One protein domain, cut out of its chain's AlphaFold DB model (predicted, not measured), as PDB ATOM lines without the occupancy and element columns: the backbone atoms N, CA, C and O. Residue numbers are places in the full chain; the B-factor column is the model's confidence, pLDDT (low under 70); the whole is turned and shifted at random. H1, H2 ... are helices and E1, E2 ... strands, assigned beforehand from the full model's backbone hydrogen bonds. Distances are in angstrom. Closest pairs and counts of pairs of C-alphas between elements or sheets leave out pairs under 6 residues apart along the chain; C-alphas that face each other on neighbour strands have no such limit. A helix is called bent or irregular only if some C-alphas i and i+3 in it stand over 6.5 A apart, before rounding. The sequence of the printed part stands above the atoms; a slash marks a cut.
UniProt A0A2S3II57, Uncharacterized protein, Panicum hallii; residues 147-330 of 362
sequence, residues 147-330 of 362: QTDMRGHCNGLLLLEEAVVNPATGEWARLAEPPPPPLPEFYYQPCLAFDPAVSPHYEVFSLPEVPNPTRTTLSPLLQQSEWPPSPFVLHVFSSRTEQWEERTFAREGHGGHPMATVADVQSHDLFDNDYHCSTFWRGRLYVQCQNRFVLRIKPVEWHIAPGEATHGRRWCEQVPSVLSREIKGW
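Overview. This is residues 147 to 330 of the 362 residues of an uncharacterized protein of Panicum hallii (UniProt A0A2S3II57). A strongly curled sheet of eight strands, folded back on itself like part of a barrel, makes the core, and a small sheet of four strands, E1 to E4, is partly face to face with it, E1 packing on the edge strands E5 and E9 while E3 and E4 reach beyond. Two short helices, H1 and H2, sit together past one end of the large sheet, and residues 304 to 309 and 325 to 330 stick out. The printed part has 184 residues with twelve named strands and three named helices, in the order E1 E2 E3 E4 E5 E6 H1 E7 E8 H2 E9 E10 E11 E12 H3. The large sheet, in the order E5 E6 E7 E8 E12 E11 E10 E9, is mixed, and the small one, E1 E2 E3 E4, is antiparallel. The class is mixed, helices and strands, with under half of the residues in named elements; the whole is compact, with a radius of gyration of the C-alphas of 16.7 A and spans of 46 by 43 by 38 A.

Arrangement. The folded sheet, one sheet bent back into two leaves that face each other, has E5, residues 187 to 193, E6, 203 to 209, E7, 232 to 238, and E8, 243 to 252, in one leaf. E11, residues 293 to 297, E10, 284 to 288, and E9, 278 to 281, form the other, with E12, residues 315 to 320, as the hinge. The way across this strongly twisted sheet turns by 132 degrees. E5 and E6 are an antiparallel hairpin, with N 191 and O 205 at 2.8 A; E6 and E7 are antiparallel, with N 206 and O 235 at 2.9 A; E7 and E8 are a hairpin, with N 236 and O 245 at 2.8 A. E8 and E12 are parallel at 58 degrees, with N 316 and O 250 at 2.9 A. E9, E10, E11 and E12 form a meander, each strand the antiparallel neighbour of the one before, with N 286 and O 279 at 2.8 A, N 295 and O 287 at 2.8 A, and N 296 and O 317 at 2.8 A. The closest C-alphas of edge strands E5 and E9, those of Ala 193 and Phe 280, are 5.5 A apart. A second meander, E1, residues 152 to 154, E2, 157 to 159, E3, 163 to 166, and E4, 171 to 174, forms a sandwich, two sheets face to face, with the folded sheet; their strands stand at 52 degrees. N 154 and O 157 are at 2.9 A, N 158 and O 165 at 2.9 A, and N 166 and O 171 at 2.8 A. The closest C-alphas of E1 and E5, Cys 154 and Leu 192, are 5.9 A apart; E4 and E5 are apart. H1, residues 220 to 223, and H2, residues 262 to 268, only just touch, with 3 pairs of C-alphas within 8 A, the closest Gln 223 and Ala 263 at 4.8 A; neither is on a sheet. H3, residues 321 to 327, only grazes the large sheet with residues 321 to 324. O i to N i+4 pairs are within hydrogen-bond range in 2 of 3 in H2 and 0 of 3 in H3, where 4 of 4 O i to N i+3 pairs are; H1 is too short for such a pair.

Along the chain. E1 begins at C-alpha 152, (-19.281, -34.307, 22.621). The longest strand, E8, spans 27.2 A from C-alpha 243, (-36.088, -43.926, 26.832), to C-alpha 252. E5 spans 19.4 A, E6 18.7 A, E7 18.4 A and E12 16.9 A. H2 spans 10.3 A, and H3 spans 9.8 A, ending at C-alpha 327, (-4.652, -44.377, 18.269).

Size, cuts and confidence. The C-alphas of Thr 214 and Gly 307, the two farthest apart, are 51.2 A apart. The printed part has no cut. The links E4 to E5, 12 residues, and E11 to E12, 17 residues, are long. The mean pLDDT of the printed part is 70.9; 61 residues are under 70, among them residues 268 to 277 and 299 to 330.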
ATOM      1  N   GLN A 147     -28.156 -24.109  27.390       48.22
ATOM      2  CA  GLN A 147     -26.967 -24.774  27.921       48.22
ATOM      3  C   GLN A 147     -26.164 -25.318  26.735       48.22
ATOM      4  O   GLN A 147     -26.200 -26.492  26.377       48.22
ATOM      5  N   THR A 148     -25.503 -24.377  26.059       53.41
ATOM      6  CA  THR A 148     -24.882 -24.529  24.738       53.41
ATOM      7  C   THR A 148     -23.519 -25.223  24.769       53.41
ATOM      8  O   THR A 148     -22.834 -25.302  23.748       53.41
ATOM      9  N   ASP A 149     -23.115 -25.754  25.925       62.34
ATOM     10  CA  ASP A 149     -21.859 -26.478  26.051       62.34
ATOM     11  C   ASP A 149     -21.959 -27.815  25.313       62.34
ATOM     12  O   ASP A 149     -22.623 -28.766  25.730       62.34
ATOM     13  N   MET A 150     -21.281 -27.883  24.167       71.19
ATOM     14  CA  MET A 150     -21.072 -29.129  23.441       71.19
ATOM     15  C   MET A 150     -20.395 -30.139  24.374       71.19
ATOM     16  O   MET A 150     -19.221 -30.000  24.716       71.19
ATOM     17  N   ARG A 151     -21.126 -31.196  24.733       77.38
ATOM     18  CA  ARG A 151     -20.635 -32.297  25.571       77.38
ATOM     19  C   ARG A 151     -19.820 -33.313  24.782       77.38
ATOM     20  O   ARG A 151     -18.959 -33.988  25.334       77.38
ATOM     21  N   GLY A 152     -20.063 -33.425  23.478       77.94
ATOM     22  CA  GLY A 152     -19.281 -34.307  22.621       77.94
ATOM     23  C   GLY A 152     -19.807 -34.404  21.197       77.94
ATOM     24  O   GLY A 152     -20.714 -33.685  20.783       77.94
ATOM     25  N   HIS A 153     -19.226 -35.316  20.424       80.44
ATOM     26  CA  HIS A 153     -19.672 -35.606  19.066       80.44
ATOM     27  C   HIS A 153     -19.359 -37.055  18.686       80.44
ATOM     28  O   HIS A 153     -18.422 -37.657  19.207       80.44
ATOM     29  N   CYS A 154     -20.119 -37.616  17.745       80.38
ATOM     30  CA  CYS A 154     -19.869 -38.960  17.231       80.38
ATOM     31  C   CYS A 154     -20.394 -39.111  15.799       80.38
ATOM     32  O   CYS A 154     -21.570 -38.871  15.546       80.38
ATOM     33  N   ASN A 155     -19.524 -39.504  14.860       75.69
ATOM     34  CA  ASN A 155     -19.865 -39.801  13.457       75.69
ATOM     35  C   ASN A 155     -20.820 -38.786  12.785       75.69
ATOM     36  O   ASN A 155     -21.710 -39.162  12.027       75.69
ATOM     37  N   GLY A 156     -20.599 -37.492  13.040       74.00
ATOM     38  CA  GLY A 156     -21.351 -36.388  12.432       74.00
ATOM     39  C   GLY A 156     -22.508 -35.848  13.276       74.00
ATOM     40  O   GLY A 156     -23.018 -34.787  12.942       74.00
ATOM     41  N   LEU A 157     -22.879 -36.517  14.372       81.56
ATOM     42  CA  LEU A 157     -23.830 -36.001  15.359       81.56
ATOM     43  C   LEU A 157     -23.111 -35.221  16.462       81.56
ATOM     44  O   LEU A 157     -21.994 -35.575  16.852       81.56
ATOM     45  N   LEU A 158     -23.777 -34.189  16.976       81.06
ATOM     46  CA  LEU A 158     -23.333 -33.372  18.102       81.06
ATOM     47  C   LEU A 158     -24.198 -33.665  19.324       81.06
ATOM     48  O   LEU A 158     -25.415 -33.779  19.201       81.06
ATOM     49  N   LEU A 159     -23.569 -33.767  20.490       84.44
ATOM     50  CA  LEU A 159     -24.238 -33.926  21.774       84.44
ATOM     51  C   LEU A 159     -24.145 -32.609  22.548       84.44
ATOM     52  O   LEU A 159     -23.045 -32.128  22.828       84.44
ATOM     53  N   LEU A 160     -25.306 -32.052  22.866       81.56
ATOM     54  CA  LEU A 160     -25.508 -30.923  23.770       81.56
ATOM     55  C   LEU A 160     -26.017 -31.450  25.121       81.56
ATOM     56  O   LEU A 160     -26.229 -32.656  25.262       81.56
ATOM     57  N   GLU A 161     -26.241 -30.563  26.092       76.62
ATOM     58  CA  GLU A 161     -26.752 -30.937  27.421       76.62
ATOM     59  C   GLU A 161     -28.034 -31.777  27.347       76.62
ATOM     60  O   GLU A 161     -28.118 -32.871  27.898       76.62
ATOM     61  N   GLU A 162     -29.025 -31.272  26.610       79.94
ATOM     62  CA  GLU A 162     -30.377 -31.834  26.566       79.94
ATOM     63  C   GLU A 162     -30.779 -32.308  25.167       79.94
ATOM     64  O   GLU A 162     -31.942 -32.628  24.932       79.94
ATOM     65  N   ALA A 163     -29.864 -32.315  24.197       84.06
ATOM     66  CA  ALA A 163     -30.220 -32.598  22.811       84.06
ATOM     67  C   ALA A 163     -29.089 -33.243  22.014       84.06
ATOM     68  O   ALA A 163     -27.903 -33.032  22.267       84.06
ATOM     69  N   VAL A 164     -29.480 -33.990  20.984       85.88
ATOM     70  CA  VAL A 164     -28.575 -34.456  19.933       85.88
ATOM     71  C   VAL A 164     -28.944 -33.761  18.634       85.88
ATOM     72  O   VAL A 164     -30.105 -33.755  18.229       85.88
ATOM     73  N   VAL A 165     -27.944 -33.178  17.980       78.00
ATOM     74  CA  VAL A 165     -28.113 -32.388  16.759       78.00
ATOM     75  C   VAL A 165     -27.418 -33.085  15.599       78.00
ATOM     76  O   VAL A 165     -26.261 -33.505  15.702       78.00
ATOM     77  N   ASN A 166     -28.112 -33.169  14.470       76.88
ATOM     78  CA  ASN A 166     -27.538 -33.543  13.191       76.88
ATOM     79  C   ASN A 166     -27.306 -32.280  12.342       76.88
ATOM     80  O   ASN A 166     -28.204 -31.853  11.616       76.88
ATOM     81  N   PRO A 167     -26.096 -31.693  12.350       64.50
ATOM     82  CA  PRO A 167     -25.801 -30.500  11.556       64.50
ATOM     83  C   PRO A 167     -25.908 -30.731  10.037       64.50
ATOM     84  O   PRO A 167     -25.992 -29.767   9.281       64.50
ATOM     85  N   ALA A 168     -25.883 -31.983   9.562       60.66
ATOM     86  CA  ALA A 168     -25.993 -32.298   8.137       60.66
ATOM     87  C   ALA A 168     -27.434 -32.205   7.612       60.66
ATOM     88  O   ALA A 168     -27.645 -31.796   6.467       60.66
ATOM     89  N   THR A 169     -28.415 -32.610   8.422       57.94
ATOM     90  CA  THR A 169     -29.846 -32.539   8.071       57.94
ATOM     91  C   THR A 169     -30.521 -31.308   8.654       57.94
ATOM     92  O   THR A 169     -31.538 -30.862   8.132       57.94
ATOM     93  N   GLY A 170     -29.927 -30.744   9.700       59.69
ATOM     94  CA  GLY A 170     -30.505 -29.684  10.493       59.69
ATOM     95  C   GLY A 170     -31.570 -30.139  11.485       59.69
ATOM     96  O   GLY A 170     -32.265 -29.314  12.068       59.69
ATOM     97  N   GLU A 171     -31.707 -31.449  11.658       65.12
ATOM     98  CA  GLU A 171     -32.624 -32.043  12.618       65.12
ATOM     99  C   GLU A 171     -31.973 -32.120  13.996       65.12
ATOM    100  O   GLU A 171     -30.757 -32.283  14.133       65.12
ATOM    101  N   TRP A 172     -32.805 -32.057  15.026       78.69
ATOM    102  CA  TRP A 172     -32.398 -32.254  16.405       78.69
ATOM    103  C   TRP A 172     -33.474 -33.041  17.149       78.69
ATOM    104  O   TRP A 172     -34.637 -33.065  16.747       78.69
ATOM    105  N   ALA A 173     -33.066 -33.702  18.224       81.69
ATOM    106  CA  ALA A 173     -33.964 -34.417  19.114       81.69
ATOM    107  C   ALA A 173     -33.602 -34.094  20.561       81.69
ATOM    108  O   ALA A 173     -32.430 -34.174  20.945       81.69
ATOM    109  N   ARG A 174     -34.614 -33.734  21.358       84.81
ATOM    110  CA  ARG A 174     -34.452 -33.540  22.799       84.81
ATOM    111  C   ARG A 174     -34.261 -34.897  23.473       84.81
ATOM    112  O   ARG A 174     -34.972 -35.853  23.169       84.81
ATOM    113  N   LEU A 175     -33.300 -34.974  24.380       86.12
ATOM    114  CA  LEU A 175     -33.123 -36.115  25.261       86.12
ATOM    115  C   LEU A 175     -34.188 -36.057  26.357       86.12
ATOM    116  O   LEU A 175     -34.490 -34.989  26.889       86.12
ATOM    117  N   ALA A 176     -34.759 -37.211  26.693       87.12
ATOM    118  CA  ALA A 176     -35.573 -37.327  27.895       87.12
ATOM    119  C   ALA A 176     -34.714 -37.006  29.128       87.12
ATOM    120  O   ALA A 176     -33.500 -37.230  29.111       87.12
ATOM    121  N   GLU A 177     -35.337 -36.523  30.201       84.38
ATOM    122  CA  GLU A 177     -34.626 -36.276  31.456       84.38
ATOM    123  C   GLU A 177     -33.999 -37.589  31.963       84.38
ATOM    124  O   GLU A 177     -34.678 -38.625  31.980       84.38
ATOM    125  N   PRO A 178     -32.696 -37.594  32.300       83.38
ATOM    126  CA  PRO A 178     -32.049 -38.793  32.797       83.38
ATOM    127  C   PRO A 178     -32.635 -39.193  34.156       83.38
ATOM    128  O   PRO A 178     -32.925 -38.332  34.988       83.38
ATOM    129  N   PRO A 179     -32.790 -40.501  34.421       87.56
ATOM    130  CA  PRO A 179     -33.172 -40.978  35.742       87.56
ATOM    131  C   PRO A 179     -32.114 -40.590  36.791       87.56
ATOM    132  O   PRO A 179     -30.965 -40.299  36.432       87.56
ATOM    133  N   PRO A 180     -32.470 -40.619  38.092       87.31
ATOM    134  CA  PRO A 180     -31.550 -40.277  39.169       87.31
ATOM    135  C   PRO A 180     -30.226 -41.046  39.070       87.31
ATOM    136  O   PRO A 180     -30.232 -42.230  38.730       87.31
ATOM    137  N   PRO A 181     -29.088 -40.404  39.367       83.31
ATOM    138  CA  PRO A 181     -27.780 -41.029  39.229       83.31
ATOM    139  C   PRO A 181     -27.627 -42.275  40.127       83.31
ATOM    140  O   PRO A 181     -28.007 -42.213  41.297       83.31
ATOM    141  N   PRO A 182     -27.018 -43.377  39.638       80.62
ATOM    142  CA  PRO A 182     -26.777 -44.581  40.445       80.62
ATOM    143  C   PRO A 182     -25.901 -44.336  41.685       80.62
ATOM    144  O   PRO A 182     -26.082 -44.967  42.722       80.62
ATOM    145  N   LEU A 183     -24.940 -43.419  41.562       84.75
ATOM    146  CA  LEU A 183     -24.047 -42.932  42.613       84.75
ATOM    147  C   LEU A 183     -24.263 -41.417  42.766       84.75
ATOM    148  O   LEU A 183     -23.752 -40.668  41.928       84.75
ATOM    149  N   PRO A 184     -25.029 -40.955  43.770       84.38
ATOM    150  CA  PRO A 184     -25.377 -39.541  43.948       84.38
ATOM    151  C   PRO A 184     -24.188 -38.619  44.230       84.38
ATOM    152  O   PRO A 184     -24.260 -37.425  43.958       84.38
ATOM    153  N   GLU A 185     -23.097 -39.153  44.779       86.12
ATOM    154  CA  GLU A 185     -21.881 -38.397  45.089       86.12
ATOM    155  C   GLU A 185     -20.996 -38.143  43.857       86.12
ATOM    156  O   GLU A 185     -19.984 -37.452  43.963       86.12
ATOM    157  N   PHE A 186     -21.346 -38.717  42.703       85.94
ATOM    158  CA  PHE A 186     -20.585 -38.631  41.459       85.94
ATOM    159  C   PHE A 186     -21.236 -37.657  40.479       85.94
ATOM    160  O   PHE A 186     -22.452 -37.461  40.480       85.94
ATOM    161  N   TYR A 187     -20.419 -37.082  39.598       84.19
ATOM    162  CA  TYR A 187     -20.915 -36.350  38.434       84.19
ATOM    163  C   TYR A 187     -21.150 -37.312  37.274       84.19
ATOM    164  O   TYR A 187     -20.635 -38.427  37.284       84.19
ATOM    165  N   TYR A 188     -21.942 -36.909  36.281       84.50
ATOM    166  CA  TYR A 188     -22.252 -37.761  35.136       84.50
ATOM    167  C   TYR A 188     -22.014 -37.022  33.833       84.50
ATOM    168  O   TYR A 188     -22.580 -35.958  33.602       84.50
ATOM    169  N   GLN A 189     -21.190 -37.620  32.978       82.69
ATOM    170  CA  GLN A 189     -20.856 -37.080  31.670       82.69
ATOM    171  C   GLN A 189     -21.538 -37.904  30.581       82.69
ATOM    172  O   GLN A 189     -21.353 -39.129  30.523       82.69
ATOM    173  N   PRO A 190     -22.313 -37.269  29.690       87.25
ATOM    174  CA  PRO A 190     -22.976 -37.982  28.619       87.25
ATOM    175  C   PRO A 190     -21.988 -38.247  27.467       87.25
ATOM    176  O   PRO A 190     -21.248 -37.371  27.026       87.25
ATOM    177  N   CYS A 191     -21.975 -39.475  26.952       87.31
ATOM    178  CA  CYS A 191     -21.139 -39.898  25.829       87.31
ATOM    179  C   CYS A 191     -21.992 -40.447  24.688       87.31
ATOM    180  O   CYS A 191     -22.773 -41.380  24.874       87.31
ATOM    181  N   LEU A 192     -21.803 -39.899  23.488       88.56
ATOM    182  CA  LEU A 192     -22.564 -40.287  22.306       88.56
ATOM    183  C   LEU A 192     -21.928 -41.487  21.593       88.56
ATOM    184  O   LEU A 192     -20.757 -41.465  21.211       88.56
ATOM    185  N   ALA A 193     -22.737 -42.509  21.344       89.50
ATOM    186  CA  ALA A 193     -22.404 -43.658  20.520       89.50
ATOM    187  C   ALA A 193     -23.316 -43.686  19.293       89.50
ATOM    188  O   ALA A 193     -24.504 -43.993  19.372       89.50
ATOM    189  N   PHE A 194     -22.745 -43.389  18.135       84.44
ATOM    190  CA  PHE A 194     -23.455 -43.452  16.869       84.44
ATOM    191  C   PHE A 194     -22.519 -43.998  15.808       84.44
ATOM    192  O   PHE A 194     -21.388 -43.542  15.699       84.44
ATOM    193  N   ASP A 195     -22.969 -44.969  15.022       79.44
ATOM    194  CA  ASP A 195     -22.281 -45.347  13.792       79.44
ATOM    195  C   ASP A 195     -23.332 -45.633  12.716       79.44
ATOM    196  O   ASP A 195     -24.017 -46.663  12.775       79.44
ATOM    197  N   PRO A 196     -23.448 -44.740  11.723       71.56
ATOM    198  CA  PRO A 196     -24.466 -44.817  10.684       71.56
ATOM    199  C   PRO A 196     -24.315 -46.059   9.800       71.56
ATOM    200  O   PRO A 196     -25.261 -46.474   9.130       71.56
ATOM    201  N   ALA A 197     -23.131 -46.683   9.786       66.81
ATOM    202  CA  ALA A 197     -22.913 -47.944   9.092       66.81
ATOM    203  C   ALA A 197     -23.461 -49.149   9.874       66.81
ATOM    204  O   ALA A 197     -23.479 -50.255   9.343       66.81
ATOM    205  N   VAL A 198     -23.876 -48.980  11.128       69.88
ATOM    206  CA  VAL A 198     -24.332 -50.056  12.026       69.88
ATOM    207  C   VAL A 198     -25.815 -49.935  12.279       69.88
ATOM    208  O   VAL A 198     -26.526 -50.932  12.200       69.88
ATOM    209  N   SER A 199     -26.257 -48.719  12.578       75.50
ATOM    210  CA  SER A 199     -27.617 -48.419  12.977       75.50
ATOM    211  C   SER A 199     -27.983 -46.989  12.592       75.50
ATOM    212  O   SER A 199     -27.127 -46.107  12.669       75.50
ATOM    213  N   PRO A 200     -29.245 -46.729  12.210       74.00
ATOM    214  CA  PRO A 200     -29.744 -45.367  12.083       74.00
ATOM    215  C   PRO A 200     -29.988 -44.687  13.441       74.00
ATOM    216  O   PRO A 200     -30.235 -43.488  13.468       74.00
ATOM    217  N   HIS A 201     -29.936 -45.430  14.549       85.75
ATOM    218  CA  HIS A 201     -30.182 -44.918  15.895       85.75
ATOM    219  C   HIS A 201     -28.871 -44.687  16.646       85.75
ATOM    220  O   HIS A 201     -27.907 -45.441  16.483       85.75
ATOM    221  N   TYR A 202     -28.859 -43.665  17.497       88.44
ATOM    222  CA  TYR A 202     -27.765 -43.377  18.415       88.44
ATOM    223  C   TYR A 202     -28.124 -43.808  19.839       88.44
ATOM    224  O   TYR A 202     -29.295 -43.949  20.200       88.44
ATOM    225  N   GLU A 203     -27.094 -44.000  20.653       92.06
ATOM    226  CA  GLU A 203     -27.218 -44.206  22.092       92.06
ATOM    227  C   GLU A 203     -26.407 -43.141  22.834       92.06
ATOM    228  O   GLU A 203     -25.333 -42.745  22.375       92.06
ATOM    229  N   VAL A 204     -26.905 -42.682  23.981       92.25
ATOM    230  CA  VAL A 204     -26.179 -41.768  24.877       92.25
ATOM    231  C   VAL A 204     -25.950 -42.477  26.203       92.25
ATOM    232  O   VAL A 204     -26.892 -42.944  26.835       92.25
ATOM    233  N   PHE A 205     -24.691 -42.579  26.611       91.25
ATOM    234  CA  PHE A 205     -24.272 -43.227  27.849       91.25
ATOM    235  C   PHE A 205     -24.031 -42.166  28.912       91.25
ATOM    236  O   PHE A 205     -23.221 -41.275  28.688       91.25
ATOM    237  N   SER A 206     -24.683 -42.282  30.064       90.50
ATOM    238  CA  SER A 206     -24.401 -41.449  31.232       90.50
ATOM    239  C   SER A 206     -23.303 -42.113  32.062       90.50
ATOM    240  O   SER A 206     -23.543 -43.152  32.681       90.50
ATOM    241  N   LEU A 207     -22.082 -41.575  32.010       87.25
ATOM    242  CA  LEU A 207     -20.907 -42.168  32.654       87.25
ATOM    243  C   LEU A 207     -20.560 -41.445  33.952       87.25
ATOM    244  O   LEU A 207     -20.434 -40.222  33.919       87.25
ATOM    245  N   PRO A 208     -20.355 -42.174  35.063       87.44
ATOM    246  CA  PRO A 208     -19.980 -41.560  36.321       87.44
ATOM    247  C   PRO A 208     -18.543 -41.029  36.255       87.44
ATOM    248  O   PRO A 208     -17.636 -41.676  35.725       87.44
ATOM    249  N   GLU A 209     -18.350 -39.863  36.844       84.44
ATOM    250  CA  GLU A 209     -17.100 -39.138  36.982       84.44
ATOM    251  C   GLU A 209     -16.840 -38.909  38.473       84.44
ATOM    252  O   GLU A 209     -17.709 -38.445  39.219       84.44
ATOM    253  N   VAL A 210     -15.643 -39.289  38.919       85.62
ATOM    254  CA  VAL A 210     -15.222 -39.158  40.312       85.62
ATOM    255  C   VAL A 210     -15.113 -37.665  40.639       85.62
ATOM    256  O   VAL A 210     -14.407 -36.946  39.940       85.62
ATOM    257  N   PRO A 211     -15.753 -37.149  41.693       82.31
ATOM    258  CA  PRO A 211     -15.669 -35.727  41.986       82.31
ATOM    259  C   PRO A 211     -14.256 -35.314  42.412       82.31
ATOM    260  O   PRO A 211     -13.551 -36.049  43.115       82.31
ATOM    261  N   ASN A 212     -13.870 -34.090  42.046       77.88
ATOM    262  CA  ASN A 212     -12.629 -33.478  42.506       77.88
ATOM    263  C   ASN A 212     -12.645 -33.364  44.048       77.88
ATOM    264  O   ASN A 212     -13.615 -32.831  44.602       77.88
ATOM    265  N   PRO A 213     -11.582 -33.801  44.755       74.19
ATOM    266  CA  PRO A 213     -11.539 -33.776  46.219       74.19
ATOM    267  C   PRO A 213     -11.689 -32.367  46.816       74.19
ATOM    268  O   PRO A 213     -12.089 -32.233  47.970       74.19
ATOM    269  N   THR A 214     -11.400 -31.311  46.044       74.50
ATOM    270  CA  THR A 214     -11.610 -29.915  46.466       74.50
ATOM    271  C   THR A 214     -13.080 -29.489  46.448       74.50
ATOM    272  O   THR A 214     -13.457 -28.594  47.201       74.50
ATOM    273  N   ARG A 215     -13.913 -30.117  45.607       71.88
ATOM    274  CA  ARG A 215     -15.339 -29.788  45.442       71.88
ATOM    275  C   ARG A 215     -16.243 -30.692  46.271       71.88
ATOM    276  O   ARG A 215     -17.291 -30.250  46.734       71.88
ATOM    277  N   THR A 216     -15.866 -31.956  46.460       78.56
ATOM    278  CA  THR A 216     -16.688 -32.919  47.202       78.56
ATOM    279  C   THR A 216     -15.815 -33.880  47.991       78.56
ATOM    280  O   THR A 216     -14.925 -34.538  47.455       78.56
ATOM    281  N   THR A 217     -16.102 -33.988  49.287       83.44
ATOM    282  CA  THR A 217     -15.466 -34.969  50.164       83.44
ATOM    283  C   THR A 217     -16.242 -36.279  50.100       83.44
ATOM    284  O   THR A 217     -17.373 -36.359  50.573       83.44
ATOM    285  N   LEU A 218     -15.633 -37.307  49.508       86.62
ATOM    286  CA  LEU A 218     -16.195 -38.655  49.487       86.62
ATOM    287  C   LEU A 218     -15.987 -39.354  50.832       86.62
ATOM    288  O   LEU A 218     -15.017 -39.090  51.543       86.62
ATOM    289  N   SER A 219     -16.885 -40.280  51.171       89.62
ATOM    290  CA  SER A 219     -16.721 -41.104  52.370       89.62
ATOM    291  C   SER A 219     -15.464 -41.987  52.261       89.62
ATOM    292  O   SER A 219     -15.111 -42.414  51.156       89.62
ATOM    293  N   PRO A 220     -14.807 -42.342  53.383       88.38
ATOM    294  CA  PRO A 220     -13.620 -43.203  53.354       88.38
ATOM    295  C   PRO A 220     -13.871 -44.556  52.674       88.38
ATOM    296  O   PRO A 220     -12.977 -45.102  52.032       88.38
ATOM    297  N   LEU A 221     -15.098 -45.079  52.788       89.50
ATOM    298  CA  LEU A 221     -15.513 -46.318  52.133       89.50
ATOM    299  C   LEU A 221     -15.563 -46.160  50.607       89.50
ATOM    300  O   LEU A 221     -15.053 -47.016  49.891       89.50
ATOM    301  N   LEU A 222     -16.136 -45.057  50.108       88.19
ATOM    302  CA  LEU A 222     -16.174 -44.771  48.671       88.19
ATOM    303  C   LEU A 222     -14.775 -44.512  48.114       88.19
ATOM    304  O   LEU A 222     -14.459 -45.006  47.039       88.19
ATOM    305  N   GLN A 223     -13.909 -43.819  48.854       88.62
ATOM    306  CA  GLN A 223     -12.524 -43.573  48.439       88.62
ATOM    307  C   GLN A 223     -11.715 -44.863  48.259       88.62
ATOM    308  O   GLN A 223     -10.898 -44.952  47.345       88.62
ATOM    309  N   GLN A 224     -11.960 -45.869  49.102       89.19
ATOM    310  CA  GLN A 224     -11.304 -47.178  49.027       89.19
ATOM    311  C   GLN A 224     -11.973 -48.134  48.031       89.19
ATOM    312  O   GLN A 224     -11.448 -49.218  47.780       89.19
ATOM    313  N   SER A 225     -13.126 -47.761  47.467       88.75
ATOM    314  CA  SER A 225     -13.830 -48.603  46.503       88.75
ATOM    315  C   SER A 225     -13.082 -48.687  45.173       88.75
ATOM    316  O   SER A 225     -12.358 -47.771  44.776       88.75
ATOM    317  N   GLU A 226     -13.239 -49.817  44.488       87.69
ATOM    318  CA  GLU A 226     -12.606 -50.056  43.197       87.69
ATOM    319  C   GLU A 226     -13.270 -49.237  42.085       87.69
ATOM    320  O   GLU A 226     -14.497 -49.122  42.016       87.69
ATOM    321  N   TRP A 227     -12.455 -48.745  41.156       82.94
ATOM    322  CA  TRP A 227     -12.886 -47.952  40.018       82.94
ATOM    323  C   TRP A 227     -12.417 -48.561  38.682       82.94
ATOM    324  O   TRP A 227     -11.243 -48.911  38.548       82.94
ATOM    325  N   PRO A 228     -13.293 -48.659  37.661       81.06
ATOM    326  CA  PRO A 228     -14.741 -48.440  37.730       81.06
ATOM    327  C   PRO A 228     -15.435 -49.492  38.625       81.06
ATOM    328  O   PRO A 228     -14.913 -50.609  38.745       81.06
ATOM    329  N   PRO A 229     -16.602 -49.173  39.222       83.00
ATOM    330  CA  PRO A 229     -17.365 -50.097  40.058       83.00
ATOM    331  C   PRO A 229     -17.662 -51.418  39.350       83.00
ATOM    332  O   PRO A 229     -17.857 -51.459  38.134       83.00
ATOM    333  N   SER A 230     -17.726 -52.505  40.118       79.69
ATOM    334  CA  SER A 230     -18.148 -53.817  39.630       79.69
ATOM    335  C   SER A 230     -19.325 -54.321  40.474       79.69
ATOM    336  O   SER A 230     -19.136 -54.558  41.667       79.69
ATOM    337  N   PRO A 231     -20.514 -54.533  39.889       79.50
ATOM    338  CA  PRO A 231     -20.843 -54.315  38.481       79.50
ATOM    339  C   PRO A 231     -20.867 -52.827  38.088       79.50
ATOM    340  O   PRO A 231     -21.191 -51.969  38.904       79.50
ATOM    341  N   PHE A 232     -20.563 -52.523  36.821       85.25
ATOM    342  CA  PHE A 232     -20.587 -51.150  36.318       85.25
ATOM    343  C   PHE A 232     -21.967 -50.840  35.741       85.25
ATOM    344  O   PHE A 232     -22.299 -51.285  34.643       85.25
ATOM    345  N   VAL A 233     -22.803 -50.148  36.510       87.94
ATOM    346  CA  VAL A 233     -24.191 -49.831  36.143       87.94
ATOM    347  C   VAL A 233     -24.253 -48.445  35.511       87.94
ATOM    348  O   VAL A 233     -23.793 -47.480  36.113       87.94
ATOM    349  N   LEU A 234     -24.812 -48.348  34.303       89.69
ATOM    350  CA  LEU A 234     -24.940 -47.099  33.550       89.69
ATOM    351  C   LEU A 234     -26.369 -46.891  33.064       89.69
ATOM    352  O   LEU A 234     -27.016 -47.842  32.624       89.69
ATOM    353  N   HIS A 235     -26.809 -45.637  33.024       91.69
ATOM    354  CA  HIS A 235     -28.004 -45.255  32.281       91.69
ATOM    355  C   HIS A 235     -27.658 -45.018  30.813       91.69
ATOM    356  O   HIS A 235     -26.709 -44.297  30.492       91.69
ATOM    357  N   VAL A 236     -28.423 -45.638  29.918       92.62
ATOM    358  CA  VAL A 236     -28.227 -45.538  28.471       92.62
ATOM    359  C   VAL A 236     -29.527 -45.118  27.806       92.62
ATOM    360  O   VAL A 236     -30.507 -45.858  27.832       92.62
ATOM    361  N   PHE A 237     -29.526 -43.939  27.195       92.94
ATOM    362  CA  PHE A 237     -30.611 -43.473  26.342       92.94
ATOM    363  C   PHE A 237     -30.495 -44.117  24.964       92.94
ATOM    364  O   PHE A 237     -29.400 -44.164  24.397       92.94
ATOM    365  N   SER A 238     -31.613 -44.553  24.389       91.69
ATOM    366  CA  SER A 238     -31.662 -45.025  23.004       91.69
ATOM    367  C   SER A 238     -32.595 -44.167  22.166       91.69
ATOM    368  O   SER A 238     -33.775 -44.051  22.473       91.69
ATOM    369  N   SER A 239     -32.116 -43.669  21.022       90.25
ATOM    370  CA  SER A 239     -32.969 -42.950  20.066       90.25
ATOM    371  C   SER A 239     -33.966 -43.858  19.330       90.25
ATOM    372  O   SER A 239     -34.705 -43.403  18.463       90.25
ATOM    373  N   ARG A 240     -33.946 -45.169  19.602       89.00
ATOM    374  CA  ARG A 240     -34.926 -46.126  19.077       89.00
ATOM    375  C   ARG A 240     -36.161 -46.223  19.964       89.00
ATOM    376  O   ARG A 240     -37.258 -46.390  19.446       89.00
ATOM    377  N   THR A 241     -35.957 -46.220  21.276       89.38
ATOM    378  CA  THR A 241     -37.031 -46.330  22.270       89.38
ATOM    379  C   THR A 241     -37.412 -44.975  22.846       89.38
ATOM    380  O   THR A 241     -38.478 -44.868  23.434       89.38
ATOM    381  N   GLU A 242     -36.559 -43.963  22.666       90.31
ATOM    382  CA  GLU A 242     -36.674 -42.628  23.261       90.31
ATOM    383  C   GLU A 242     -36.711 -42.668  24.796       90.31
ATOM    384  O   GLU A 242     -37.294 -41.804  25.442       90.31
ATOM    385  N   GLN A 243     -36.089 -43.690  25.391       90.56
ATOM    386  CA  GLN A 243     -36.088 -43.926  26.832       90.56
ATOM    387  C   GLN A 243     -34.677 -44.191  27.355       90.56
ATOM    388  O   GLN A 243     -33.796 -44.658  26.622       90.56
ATOM    389  N   TRP A 244     -34.496 -43.918  28.648       93.19
ATOM    390  CA  TRP A 244     -33.327 -44.321  29.420       93.19
ATOM    391  C   TRP A 244     -33.509 -45.731  29.969       93.19
ATOM    392  O   TRP A 244     -34.531 -46.054  30.571       93.19
ATOM    393  N   GLU A 245     -32.490 -46.562  29.800       92.00
ATOM    394  CA  GLU A 245     -32.440 -47.913  30.348       92.00
ATOM    395  C   GLU A 245     -31.240 -48.056  31.277       92.00
ATOM    396  O   GLU A 245     -30.120 -47.676  30.923       92.00
ATOM    397  N   GLU A 246     -31.447 -48.666  32.439       90.75
ATOM    398  CA  GLU A 246     -30.343 -49.105  33.281       90.75
ATOM    399  C   GLU A 246     -29.675 -50.338  32.659       90.75
ATOM    400  O   GLU A 246     -30.316 -51.326  32.280       90.75
ATOM    401  N   ARG A 247     -28.352 -50.278  32.508       88.00
ATOM    402  CA  ARG A 247     -27.556 -51.333  31.894       88.00
ATOM    403  C   ARG A 247     -26.354 -51.663  32.763       88.00
ATOM    404  O   ARG A 247     -25.470 -50.844  32.978       88.00
ATOM    405  N   THR A 248     -26.297 -52.916  33.186       84.88
ATOM    406  CA  THR A 248     -25.176 -53.477  33.938       84.88
ATOM    407  C   THR A 248     -24.097 -54.005  32.990       84.88
ATOM    408  O   THR A 248     -24.385 -54.785  32.077       84.88
ATOM    409  N   PHE A 249     -22.849 -53.603  33.214       82.44
ATOM    410  CA  PHE A 249     -21.670 -54.054  32.481       82.44
ATOM    411  C   PHE A 249     -20.740 -54.804  33.431       82.44
ATOM    412  O   PHE A 249     -20.363 -54.304  34.491       82.44
ATOM    413  N   ALA A 250     -20.357 -56.019  33.045       78.81
ATOM    414  CA  ALA A 250     -19.350 -56.770  33.771       78.81
ATOM    415  C   ALA A 250     -17.963 -56.185  33.471       78.81
ATOM    416  O   ALA A 250     -17.638 -55.863  32.324       78.81
ATOM    417  N   ARG A 251     -17.139 -56.020  34.502       73.81
ATOM    418  CA  ARG A 251     -15.777 -55.512  34.335       73.81
ATOM    419  C   ARG A 251     -14.864 -56.657  33.894       73.81
ATOM    420  O   ARG A 251     -14.779 -57.676  34.573       73.81
ATOM    421  N   GLU A 252     -14.194 -56.497  32.759       70.00
ATOM    422  CA  GLU A 252     -13.169 -57.430  32.286       70.00
ATOM    423  C   GLU A 252     -11.823 -56.979  32.873       70.00
ATOM    424  O   GLU A 252     -11.340 -55.885  32.580       70.00
ATOM    425  N   GLY A 253     -11.265 -57.774  33.790       58.91
ATOM    426  CA  GLY A 253     -10.017 -57.440  34.473       58.91
ATOM    427  C   GLY A 253      -8.803 -57.602  33.559       58.91
ATOM    428  O   GLY A 253      -8.674 -58.604  32.855       58.91
ATOM    429  N   HIS A 254      -7.870 -56.652  33.611       53.41
ATOM    430  CA  HIS A 254      -6.560 -56.822  32.991       53.41
ATOM    431  C   HIS A 254      -5.707 -57.738  33.880       53.41
ATOM    432  O   HIS A 254      -5.372 -57.374  35.006       53.41
ATOM    433  N   GLY A 255      -5.397 -58.943  33.389       48.97
ATOM    434  CA  GLY A 255      -4.696 -59.999  34.128       48.97
ATOM    435  C   GLY A 255      -3.428 -59.542  34.861       48.97
ATOM    436  O   GLY A 255      -2.347 -59.538  34.280       48.97
ATOM    437  N   GLY A 256      -3.572 -59.223  36.152       47.50
ATOM    438  CA  GLY A 256      -2.475 -58.998  37.097       47.50
ATOM    439  C   GLY A 256      -2.213 -57.550  37.530       47.50
ATOM    440  O   GLY A 256      -1.380 -57.358  38.412       47.50
ATOM    441  N   HIS A 257      -2.898 -56.539  36.983       52.81
ATOM    442  CA  HIS A 257      -2.758 -55.161  37.477       52.81
ATOM    443  C   HIS A 257      -3.779 -54.858  38.591       52.81
ATOM    444  O   HIS A 257      -4.953 -55.204  38.430       52.81
ATOM    445  N   PRO A 258      -3.367 -54.219  39.709       59.47
ATOM    446  CA  PRO A 258      -4.302 -53.784  40.740       59.47
ATOM    447  C   PRO A 258      -5.302 -52.792  40.146       59.47
ATOM    448  O   PRO A 258      -4.921 -51.911  39.372       59.47
ATOM    449  N   MET A 259      -6.576 -52.947  40.503       70.62
ATOM    450  CA  MET A 259      -7.608 -51.976  40.148       70.62
ATOM    451  C   MET A 259      -7.283 -50.641  40.818       70.62
ATOM    452  O   MET A 259      -6.835 -50.621  41.965       70.62
ATOM    453  N   ALA A 260      -7.515 -49.539  40.109       77.88
ATOM    454  CA  ALA A 260      -7.440 -48.227  40.733       77.88
ATOM    455  C   ALA A 260      -8.567 -48.109  41.764       77.88
ATOM    456  O   ALA A 260      -9.699 -48.519  41.504       77.88
ATOM    457  N   THR A 261      -8.270 -47.544  42.922       87.69
ATOM    458  CA  THR A 261      -9.298 -47.091  43.858       87.69
ATOM    459  C   THR A 261      -9.826 -45.726  43.432       87.69
ATOM    460  O   THR A 261      -9.181 -44.997  42.672       87.69
ATOM    461  N   VAL A 262     -10.993 -45.333  43.934       87.75
ATOM    462  CA  VAL A 262     -11.521 -43.975  43.729       87.75
ATOM    463  C   VAL A 262     -10.524 -42.914  44.214       87.75
ATOM    464  O   VAL A 262     -10.340 -41.902  43.539       87.75
ATOM    465  N   ALA A 263      -9.812 -43.159  45.317       86.38
ATOM    466  CA  ALA A 263      -8.749 -42.278  45.802       86.38
ATOM    467  C   ALA A 263      -7.586 -42.137  44.799       86.38
ATOM    468  O   ALA A 263      -7.096 -41.027  44.569       86.38
ATOM    469  N   ASP A 264      -7.177 -43.233  44.148       83.12
ATOM    470  CA  ASP A 264      -6.137 -43.195  43.111       83.12
ATOM    471  C   ASP A 264      -6.565 -42.319  41.930       83.12
ATOM    472  O   ASP A 264      -5.747 -41.597  41.359       83.12
ATOM    473  N   VAL A 265      -7.854 -42.347  41.585       80.75
ATOM    474  CA  VAL A 265      -8.426 -41.515  40.522       80.75
ATOM    475  C   VAL A 265      -8.510 -40.046  40.945       80.75
ATOM    476  O   VAL A 265      -8.047 -39.192  40.191       80.75
ATOM    477  N   GLN A 266      -8.983 -39.754  42.165       80.25
ATOM    478  CA  GLN A 266      -9.045 -38.390  42.720       80.25
ATOM    479  C   GLN A 266      -7.671 -37.715  42.784       80.25
ATOM    480  O   GLN A 266      -7.553 -36.522  42.515       80.25
ATOM    481  N   SER A 267      -6.623 -38.464  43.135       73.00
ATOM    482  CA  SER A 267      -5.266 -37.917  43.286       73.00
ATOM    483  C   SER A 267      -4.614 -37.485  41.966       73.00
ATOM    484  O   SER A 267      -3.714 -36.646  41.970       73.00
ATOM    485  N   HIS A 268      -5.072 -38.028  40.835       63.34
ATOM    486  CA  HIS A 268      -4.547 -37.703  39.508       63.34
ATOM    487  C   HIS A 268      -5.244 -36.508  38.845       63.34
ATOM    488  O   HIS A 268      -4.740 -36.007  37.839       63.34
ATOM    489  N   ASP A 269      -6.360 -36.044  39.408       59.69
ATOM    490  CA  ASP A 269      -7.250 -35.040  38.815       59.69
ATOM    491  C   ASP A 269      -7.013 -33.618  39.356       59.69
ATOM    492  O   ASP A 269      -7.902 -32.773  39.397       59.69
ATOM    493  N   LEU A 270      -5.773 -33.316  39.762       49.03
ATOM    494  CA  LEU A 270      -5.375 -31.999  40.288       49.03
ATOM    495  C   LEU A 270      -5.461 -30.854  39.258       49.03
ATOM    496  O   LEU A 270      -5.236 -29.696  39.606       49.03
ATOM    497  N   PHE A 271      -5.784 -31.163  38.004       46.28
ATOM    498  CA  PHE A 271      -6.039 -30.193  36.948       46.28
ATOM    499  C   PHE A 271      -7.409 -30.518  36.352       46.28
ATOM    500  O   PHE A 271      -7.543 -31.618  35.819       46.28
ATOM    501  N   ASP A 272      -8.369 -29.584  36.451       49.03
ATOM    502  CA  ASP A 272      -9.703 -29.592  35.806       49.03
ATOM    503  C   ASP A 272      -9.546 -29.874  34.295       49.03
ATOM    504  O   ASP A 272      -9.507 -28.976  33.453       49.03
ATOM    505  N   ASN A 273      -9.354 -31.139  33.927       49.22
ATOM    506  CA  ASN A 273      -9.316 -31.583  32.544       49.22
ATOM    507  C   ASN A 273     -10.735 -31.984  32.165       49.22
ATOM    508  O   ASN A 273     -11.025 -33.158  31.956       49.22
ATOM    509  N   ASP A 274     -11.591 -30.974  32.010       52.00
ATOM    510  CA  ASP A 274     -13.003 -31.084  31.609       52.00
ATOM    511  C   ASP A 274     -13.212 -31.680  30.195       52.00
ATOM    512  O   ASP A 274     -14.323 -31.705  29.664       52.00
ATOM    513  N   TYR A 275     -12.155 -32.162  29.533       54.97
ATOM    514  CA  TYR A 275     -12.199 -32.645  28.154       54.97
ATOM    515  C   TYR A 275     -12.190 -34.171  28.098       54.97
ATOM    516  O   TYR A 275     -11.208 -34.801  27.687       54.97
ATOM    517  N   HIS A 276     -13.322 -34.773  28.457       63.00
ATOM    518  CA  HIS A 276     -13.570 -36.193  28.213       63.00
ATOM    519  C   HIS A 276     -13.709 -36.440  26.712       63.00
ATOM    520  O   HIS A 276     -14.631 -35.965  26.053       63.00
ATOM    521  N   CYS A 277     -12.772 -37.189  26.138       67.19
ATOM    522  CA  CYS A 277     -12.862 -37.609  24.746       67.19
ATOM    523  C   CYS A 277     -13.499 -38.998  24.679       67.19
ATOM    524  O   CYS A 277     -12.940 -39.967  25.198       67.19
ATOM    525  N   SER A 278     -14.633 -39.116  23.986       76.75
ATOM    526  CA  SER A 278     -15.223 -40.407  23.636       76.75
ATOM    527  C   SER A 278     -15.246 -40.619  22.124       76.75
ATOM    528  O   SER A 278     -15.335 -39.681  21.332       76.75
ATOM    529  N   THR A 279     -15.101 -41.871  21.698       77.75
ATOM    530  CA  THR A 279     -15.197 -42.249  20.288       77.75
ATOM    531  C   THR A 279     -15.834 -43.620  20.142       77.75
ATOM    532  O   THR A 279     -15.528 -44.554  20.888       77.75
ATOM    533  N   PHE A 280     -16.734 -43.759  19.170       77.75
ATOM    534  CA  PHE A 280     -17.357 -45.033  18.858       77.75
ATOM    535  C   PHE A 280     -16.672 -45.670  17.656       77.75
ATOM    536  O   PHE A 280     -16.697 -45.140  16.545       77.75
ATOM    537  N   TRP A 281     -16.070 -46.836  17.870       72.62
ATOM    538  CA  TRP A 281     -15.302 -47.512  16.841       72.62
ATOM    539  C   TRP A 281     -15.522 -49.023  16.836       72.62
ATOM    540  O   TRP A 281     -15.451 -49.700  17.860       72.62
ATOM    541  N   ARG A 282     -15.802 -49.575  15.645       70.94
ATOM    542  CA  ARG A 282     -16.046 -51.013  15.398       70.94
ATOM    543  C   ARG A 282     -17.043 -51.643  16.381       70.94
ATOM    544  O   ARG A 282     -16.877 -52.795  16.783       70.94
ATOM    545  N   GLY A 283     -18.114 -50.920  16.716       75.38
ATOM    546  CA  GLY A 283     -19.149 -51.397  17.642       75.38
ATOM    547  C   GLY A 283     -18.765 -51.330  19.120       75.38
ATOM    548  O   GLY A 283     -19.317 -52.087  19.910       75.38
ATOM    549  N   ARG A 284     -17.784 -50.505  19.490       81.69
ATOM    550  CA  ARG A 284     -17.360 -50.291  20.876       81.69
ATOM    551  C   ARG A 284     -17.239 -48.803  21.143       81.69
ATOM    552  O   ARG A 284     -16.734 -48.074  20.292       81.69
ATOM    553  N   LEU A 285     -17.667 -48.381  22.322       84.69
ATOM    554  CA  LEU A 285     -17.434 -47.035  22.817       84.69
ATOM    555  C   LEU A 285     -16.109 -47.025  23.584       84.69
ATOM    556  O   LEU A 285     -15.891 -47.860  24.461       84.69
ATOM    557  N   TYR A 286     -15.228 -46.104  23.223       82.19
ATOM    558  CA  TYR A 286     -13.975 -45.841  23.916       82.19
ATOM    559  C   TYR A 286     -14.098 -44.489  24.594       82.19
ATOM    560  O   TYR A 286     -14.418 -43.511  23.923       82.19
ATOM    561  N   VAL A 287     -13.848 -44.436  25.894       80.31
ATOM    562  CA  VAL A 287     -13.981 -43.211  26.682       80.31
ATOM    563  C   VAL A 287     -12.697 -42.985  27.437       80.31
ATOM    564  O   VAL A 287     -12.257 -43.854  28.186       80.31
ATOM    565  N   GLN A 288     -12.071 -41.840  27.205       77.00
ATOM    566  CA  GLN A 288     -10.990 -41.375  28.049       77.00
ATOM    567  C   GLN A 288     -11.581 -40.906  29.372       77.00
ATOM    568  O   GLN A 288     -12.473 -40.066  29.383       77.00
ATOM    569  N   CYS A 289     -11.055 -41.438  30.464       74.00
ATOM    570  CA  CYS A 289     -11.489 -41.100  31.804       74.00
ATOM    571  C   CYS A 289     -10.347 -40.467  32.603       74.00
ATOM    572  O   CYS A 289      -9.187 -40.422  32.165       74.00
ATOM    573  N   GLN A 290     -10.700 -40.017  33.805       72.69
ATOM    574  CA  GLN A 290      -9.799 -39.483  34.826       72.69
ATOM    575  C   GLN A 290      -8.620 -40.430  35.070       72.69
ATOM    576  O   GLN A 290      -8.698 -41.615  34.776       72.69
ATOM    577  N   ASN A 291      -7.477 -39.943  35.548       69.62
ATOM    578  CA  ASN A 291      -6.280 -40.788  35.711       69.62
ATOM    579  C   ASN A 291      -5.784 -41.473  34.402       69.62
ATOM    580  O   ASN A 291      -5.113 -42.505  34.409       69.62
ATOM    581  N   ARG A 292      -6.089 -40.887  33.231       67.50
ATOM    582  CA  ARG A 292      -5.557 -41.295  31.912       67.50
ATOM    583  C   ARG A 292      -5.780 -42.774  31.561       67.50
ATOM    584  O   ARG A 292      -4.952 -43.364  30.850       67.50
ATOM    585  N   PHE A 293      -6.870 -43.373  32.027       69.62
ATOM    586  CA  PHE A 293      -7.306 -44.682  31.548       69.62
ATOM    587  C   PHE A 293      -8.382 -44.543  30.473       69.62
ATOM    588  O   PHE A 293      -9.044 -43.515  30.359       69.62
ATOM    589  N   VAL A 294      -8.535 -45.585  29.658       74.69
ATOM    590  CA  VAL A 294      -9.590 -45.658  28.646       74.69
ATOM    591  C   VAL A 294     -10.557 -46.769  29.020       74.69
ATOM    592  O   VAL A 294     -10.131 -47.916  29.135       74.69
ATOM    593  N   LEU A 295     -11.841 -46.443  29.175       78.75
ATOM    594  CA  LEU A 295     -12.909 -47.435  29.250       78.75
ATOM    595  C   LEU A 295     -13.285 -47.890  27.849       78.75
ATOM    596  O   LEU A 295     -13.542 -47.078  26.961       78.75
ATOM    597  N   ARG A 296     -13.356 -49.203  27.660       82.38
ATOM    598  CA  ARG A 296     -13.853 -49.832  26.438       82.38
ATOM    599  C   ARG A 296     -15.164 -50.544  26.732       82.38
ATOM    600  O   ARG A 296     -15.154 -51.633  27.295       82.38
ATOM    601  N   ILE A 297     -16.274 -49.958  26.303       80.62
ATOM    602  CA  ILE A 297     -17.630 -50.454  26.552       80.62
ATOM    603  C   ILE A 297     -18.171 -51.110  25.281       80.62
ATOM    604  O   ILE A 297     -18.109 -50.546  24.185       80.62
ATOM    605  N   LYS A 298     -18.718 -52.320  25.418       78.69
ATOM    606  CA  LYS A 298     -19.490 -52.987  24.359       78.69
ATOM    607  C   LYS A 298     -20.990 -52.775  24.597       78.69
ATOM    608  O   LYS A 298     -21.524 -53.394  25.519       78.69
ATOM    609  N   PRO A 299     -21.690 -51.984  23.768       67.06
ATOM    610  CA  PRO A 299     -23.145 -52.024  23.732       67.06
ATOM    611  C   PRO A 299     -23.604 -53.387  23.189       67.06
ATOM    612  O   PRO A 299     -23.105 -53.852  22.164       67.06
ATOM    613  N   VAL A 300     -24.546 -54.038  23.866       63.16
ATOM    614  CA  VAL A 300     -25.360 -55.142  23.314       63.16
ATOM    615  C   VAL A 300     -26.648 -54.467  22.824       63.16
ATOM    616  O   VAL A 300     -27.193 -53.697  23.604       63.16
ATOM    617  N   GLU A 301     -27.194 -54.607  21.611       46.91
ATOM    618  CA  GLU A 301     -27.105 -55.606  20.540       46.91
ATOM    619  C   GLU A 301     -27.448 -54.907  19.197       46.91
ATOM    620  O   GLU A 301     -28.526 -54.335  19.063       46.91
ATOM    621  N   TRP A 302     -26.585 -54.968  18.177       40.75
ATOM    622  CA  TRP A 302     -26.987 -54.703  16.782       40.75
ATOM    623  C   TRP A 302     -26.870 -56.025  16.008       40.75
ATOM    624  O   TRP A 302     -25.925 -56.235  15.254       40.75
ATOM    625  N   HIS A 303     -27.822 -56.925  16.282       30.42
ATOM    626  CA  HIS A 303     -28.087 -58.234  15.663       30.42
ATOM    627  C   HIS A 303     -26.987 -59.320  15.726       30.42
ATOM    628  O   HIS A 303     -26.043 -59.333  14.937       30.42
ATOM    629  N   ILE A 304     -27.232 -60.347  16.549       29.39
ATOM    630  CA  ILE A 304     -27.041 -61.759  16.173       29.39
ATOM    631  C   ILE A 304     -28.434 -62.416  16.227       29.39
ATOM    632  O   ILE A 304     -29.301 -61.975  16.971       29.39
ATOM    633  N   ALA A 305     -28.685 -63.380  15.340       25.55
ATOM    634  CA  ALA A 305     -29.975 -64.038  15.126       25.55
ATOM    635  C   ALA A 305     -30.613 -64.606  16.419       25.55
ATOM    636  O   ALA A 305     -29.887 -64.997  17.335       25.55
ATOM    637  N   PRO A 306     -31.957 -64.694  16.489       31.52
ATOM    638  CA  PRO A 306     -32.659 -65.110  17.697       31.52
ATOM    639  C   PRO A 306     -32.452 -66.609  17.921       31.52
ATOM    640  O   PRO A 306     -32.826 -67.424  17.078       31.52
ATOM    641  N   GLY A 307     -31.846 -66.981  19.049       30.58
ATOM    642  CA  GLY A 307     -31.669 -68.395  19.387       30.58
ATOM    643  C   GLY A 307     -30.829 -68.704  20.622       30.58
ATOM    644  O   GLY A 307     -30.965 -69.795  21.162       30.58
ATOM    645  N   GLU A 308     -30.018 -67.775  21.127       26.58
ATOM    646  CA  GLU A 308     -29.260 -68.006  22.362       26.58
ATOM    647  C   GLU A 308     -29.651 -66.989  23.426       26.58
ATOM    648  O   GLU A 308     -29.535 -65.782  23.236       26.58
ATOM    649  N   ALA A 309     -30.123 -67.490  24.566       31.42
ATOM    650  CA  ALA A 309     -30.388 -66.697  25.752       31.42
ATOM    651  C   ALA A 309     -29.102 -65.976  26.201       31.42
ATOM    652  O   ALA A 309     -28.206 -66.583  26.781       31.42
ATOM    653  N   THR A 310     -28.994 -64.671  25.950       33.94
ATOM    654  CA  THR A 310     -27.834 -63.863  26.352       33.94
ATOM    655  C   THR A 310     -28.077 -63.141  27.674       33.94
ATOM    656  O   THR A 310     -28.096 -61.913  27.735       33.94
ATOM    657  N   HIS A 311     -28.180 -63.898  28.764       31.80
ATOM    658  CA  HIS A 311     -27.734 -63.377  30.056       31.80
ATOM    659  C   HIS A 311     -26.197 -63.443  30.055       31.80
ATOM    660  O   HIS A 311     -25.636 -64.487  30.367       31.80
ATOM    661  N   GLY A 312     -25.497 -62.374  29.638       28.53
ATOM    662  CA  GLY A 312     -24.063 -62.252  29.966       28.53
ATOM    663  C   GLY A 312     -23.060 -61.741  28.925       28.53
ATOM    664  O   GLY A 312     -21.919 -62.197  28.952       28.53
ATOM    665  N   ARG A 313     -23.375 -60.799  28.020       39.78
ATOM    666  CA  ARG A 313     -22.327 -60.223  27.137       39.78
ATOM    667  C   ARG A 313     -22.225 -58.690  27.080       39.78
ATOM    668  O   ARG A 313     -21.905 -58.148  26.029       39.78
ATOM    669  N   ARG A 314     -22.401 -57.984  28.203       48.16
ATOM    670  CA  ARG A 314     -22.022 -56.559  28.354       48.16
ATOM    671  C   ARG A 314     -20.723 -56.455  29.151       48.16
ATOM    672  O   ARG A 314     -20.688 -56.926  30.282       48.16
ATOM    673  N   TRP A 315     -19.679 -55.856  28.569       40.12
ATOM    674  CA  TRP A 315     -18.349 -55.794  29.191       40.12
ATOM    675  C   TRP A 315     -17.716 -54.403  29.086       40.12
ATOM    676  O   TRP A 315     -17.888 -53.726  28.064       40.12
ATOM    677  N   CYS A 316     -16.983 -54.017  30.132       35.56
ATOM    678  CA  CYS A 316     -16.201 -52.786  30.248       35.56
ATOM    679  C   CYS A 316     -14.753 -53.125  30.648       35.56
ATOM    680  O   CYS A 316     -14.549 -53.914  31.567       35.56
ATOM    681  N   GLU A 317     -13.756 -52.551  29.975       49.56
ATOM    682  CA  GLU A 317     -12.329 -52.803  30.237       49.56
ATOM    683  C   GLU A 317     -11.558 -51.489  30.375       49.56
ATOM    684  O   GLU A 317     -11.810 -50.551  29.620       49.56
ATOM    685  N   GLN A 318     -10.592 -51.453  31.294       42.66
ATOM    686  CA  GLN A 318      -9.679 -50.332  31.498       42.66
ATOM    687  C   GLN A 318      -8.355 -50.568  30.752       42.66
ATOM    688  O   GLN A 318      -7.684 -51.572  30.977       42.66
ATOM    689  N   VAL A 319      -7.952 -49.633  29.887       48.06
ATOM    690  CA  VAL A 319      -6.710 -49.733  29.098       48.06
ATOM    691  C   VAL A 319      -5.758 -48.571  29.434       48.06
ATOM    692  O   VAL A 319      -6.199 -47.416  29.435       48.06
ATOM    693  N   PRO A 320      -4.453 -48.822  29.688       40.47
ATOM    694  CA  PRO A 320      -3.471 -47.759  29.909       40.47
ATOM    695  C   PRO A 320      -3.334 -46.821  28.701       40.47
ATOM    696  O   PRO A 320      -3.191 -47.270  27.561       40.47
ATOM    697  N   SER A 321      -3.259 -45.506  28.944       39.38
ATOM    698  CA  SER A 321      -3.077 -44.483  27.895       39.38
ATOM    699  C   SER A 321      -1.837 -44.662  27.015       39.38
ATOM    700  O   SER A 321      -1.774 -44.061  25.949       39.38
ATOM    701  N   VAL A 322      -0.843 -45.479  27.371       33.75
ATOM    702  CA  VAL A 322       0.349 -45.693  26.522       33.75
ATOM    703  C   VAL A 322       0.003 -46.435  25.218       33.75
ATOM    704  O   VAL A 322       0.618 -46.166  24.185       33.75
ATOM    705  N   LEU A 323      -1.067 -47.242  25.213       29.38
ATOM    706  CA  LEU A 323      -1.642 -47.843  24.001       29.38
ATOM    707  C   LEU A 323      -2.405 -46.825  23.125       29.38
ATOM    708  O   LEU A 323      -2.691 -47.102  21.962       29.38
ATOM    709  N   SER A 324      -2.636 -45.592  23.604       30.91
ATOM    710  CA  SER A 324      -3.148 -44.489  22.770       30.91
ATOM    711  C   SER A 324      -2.162 -44.040  21.688       30.91
ATOM    712  O   SER A 324      -2.550 -43.344  20.750       30.91
ATOM    713  N   ARG A 325      -0.882 -44.444  21.758       27.69
ATOM    714  CA  ARG A 325       0.082 -44.158  20.684       27.69
ATOM    715  C   ARG A 325      -0.276 -44.860  19.375       27.69
ATOM    716  O   ARG A 325      -0.007 -44.288  18.328       27.69
ATOM    717  N   GLU A 326      -0.951 -46.010  19.411       26.84
ATOM    718  CA  GLU A 326      -1.501 -46.621  18.191       26.84
ATOM    719  C   GLU A 326      -2.772 -45.908  17.709       26.84
ATOM    720  O   GLU A 326      -3.035 -45.864  16.509       26.84
ATOM    721  N   ILE A 327      -3.505 -45.239  18.609       31.42
ATOM    722  CA  ILE A 327      -4.652 -44.377  18.269       31.42
ATOM    723  C   ILE A 327      -4.182 -43.089  17.556       31.42
ATOM    724  O   ILE A 327      -4.907 -42.546  16.726       31.42
ATOM    725  N   LYS A 328      -2.926 -42.651  17.753       28.42
ATOM    726  CA  LYS A 328      -2.329 -41.506  17.027       28.42
ATOM    727  C   LYS A 328      -2.181 -41.725  15.513       28.42
ATOM    728  O   LYS A 328      -2.002 -40.750  14.789       28.42
ATOM    729  N   GLY A 329      -2.280 -42.963  15.022       24.16
ATOM    730  CA  GLY A 329      -2.312 -43.261  13.583       24.16
ATOM    731  C   GLY A 329      -3.678 -43.032  12.921       24.16
ATOM    732  O   GLY A 329      -3.778 -43.075  11.697       24.16
ATOM    733  N   TRP A 330      -4.729 -42.779  13.708       32.50
ATOM    734  CA  TRP A 330      -6.119 -42.771  13.256       32.50
ATOM    735  C   TRP A 330      -6.742 -41.392  13.482       32.50
ATOM    736  O   TRP A 330      -7.630 -41.211  14.301       32.50
TER     737      TRP A 330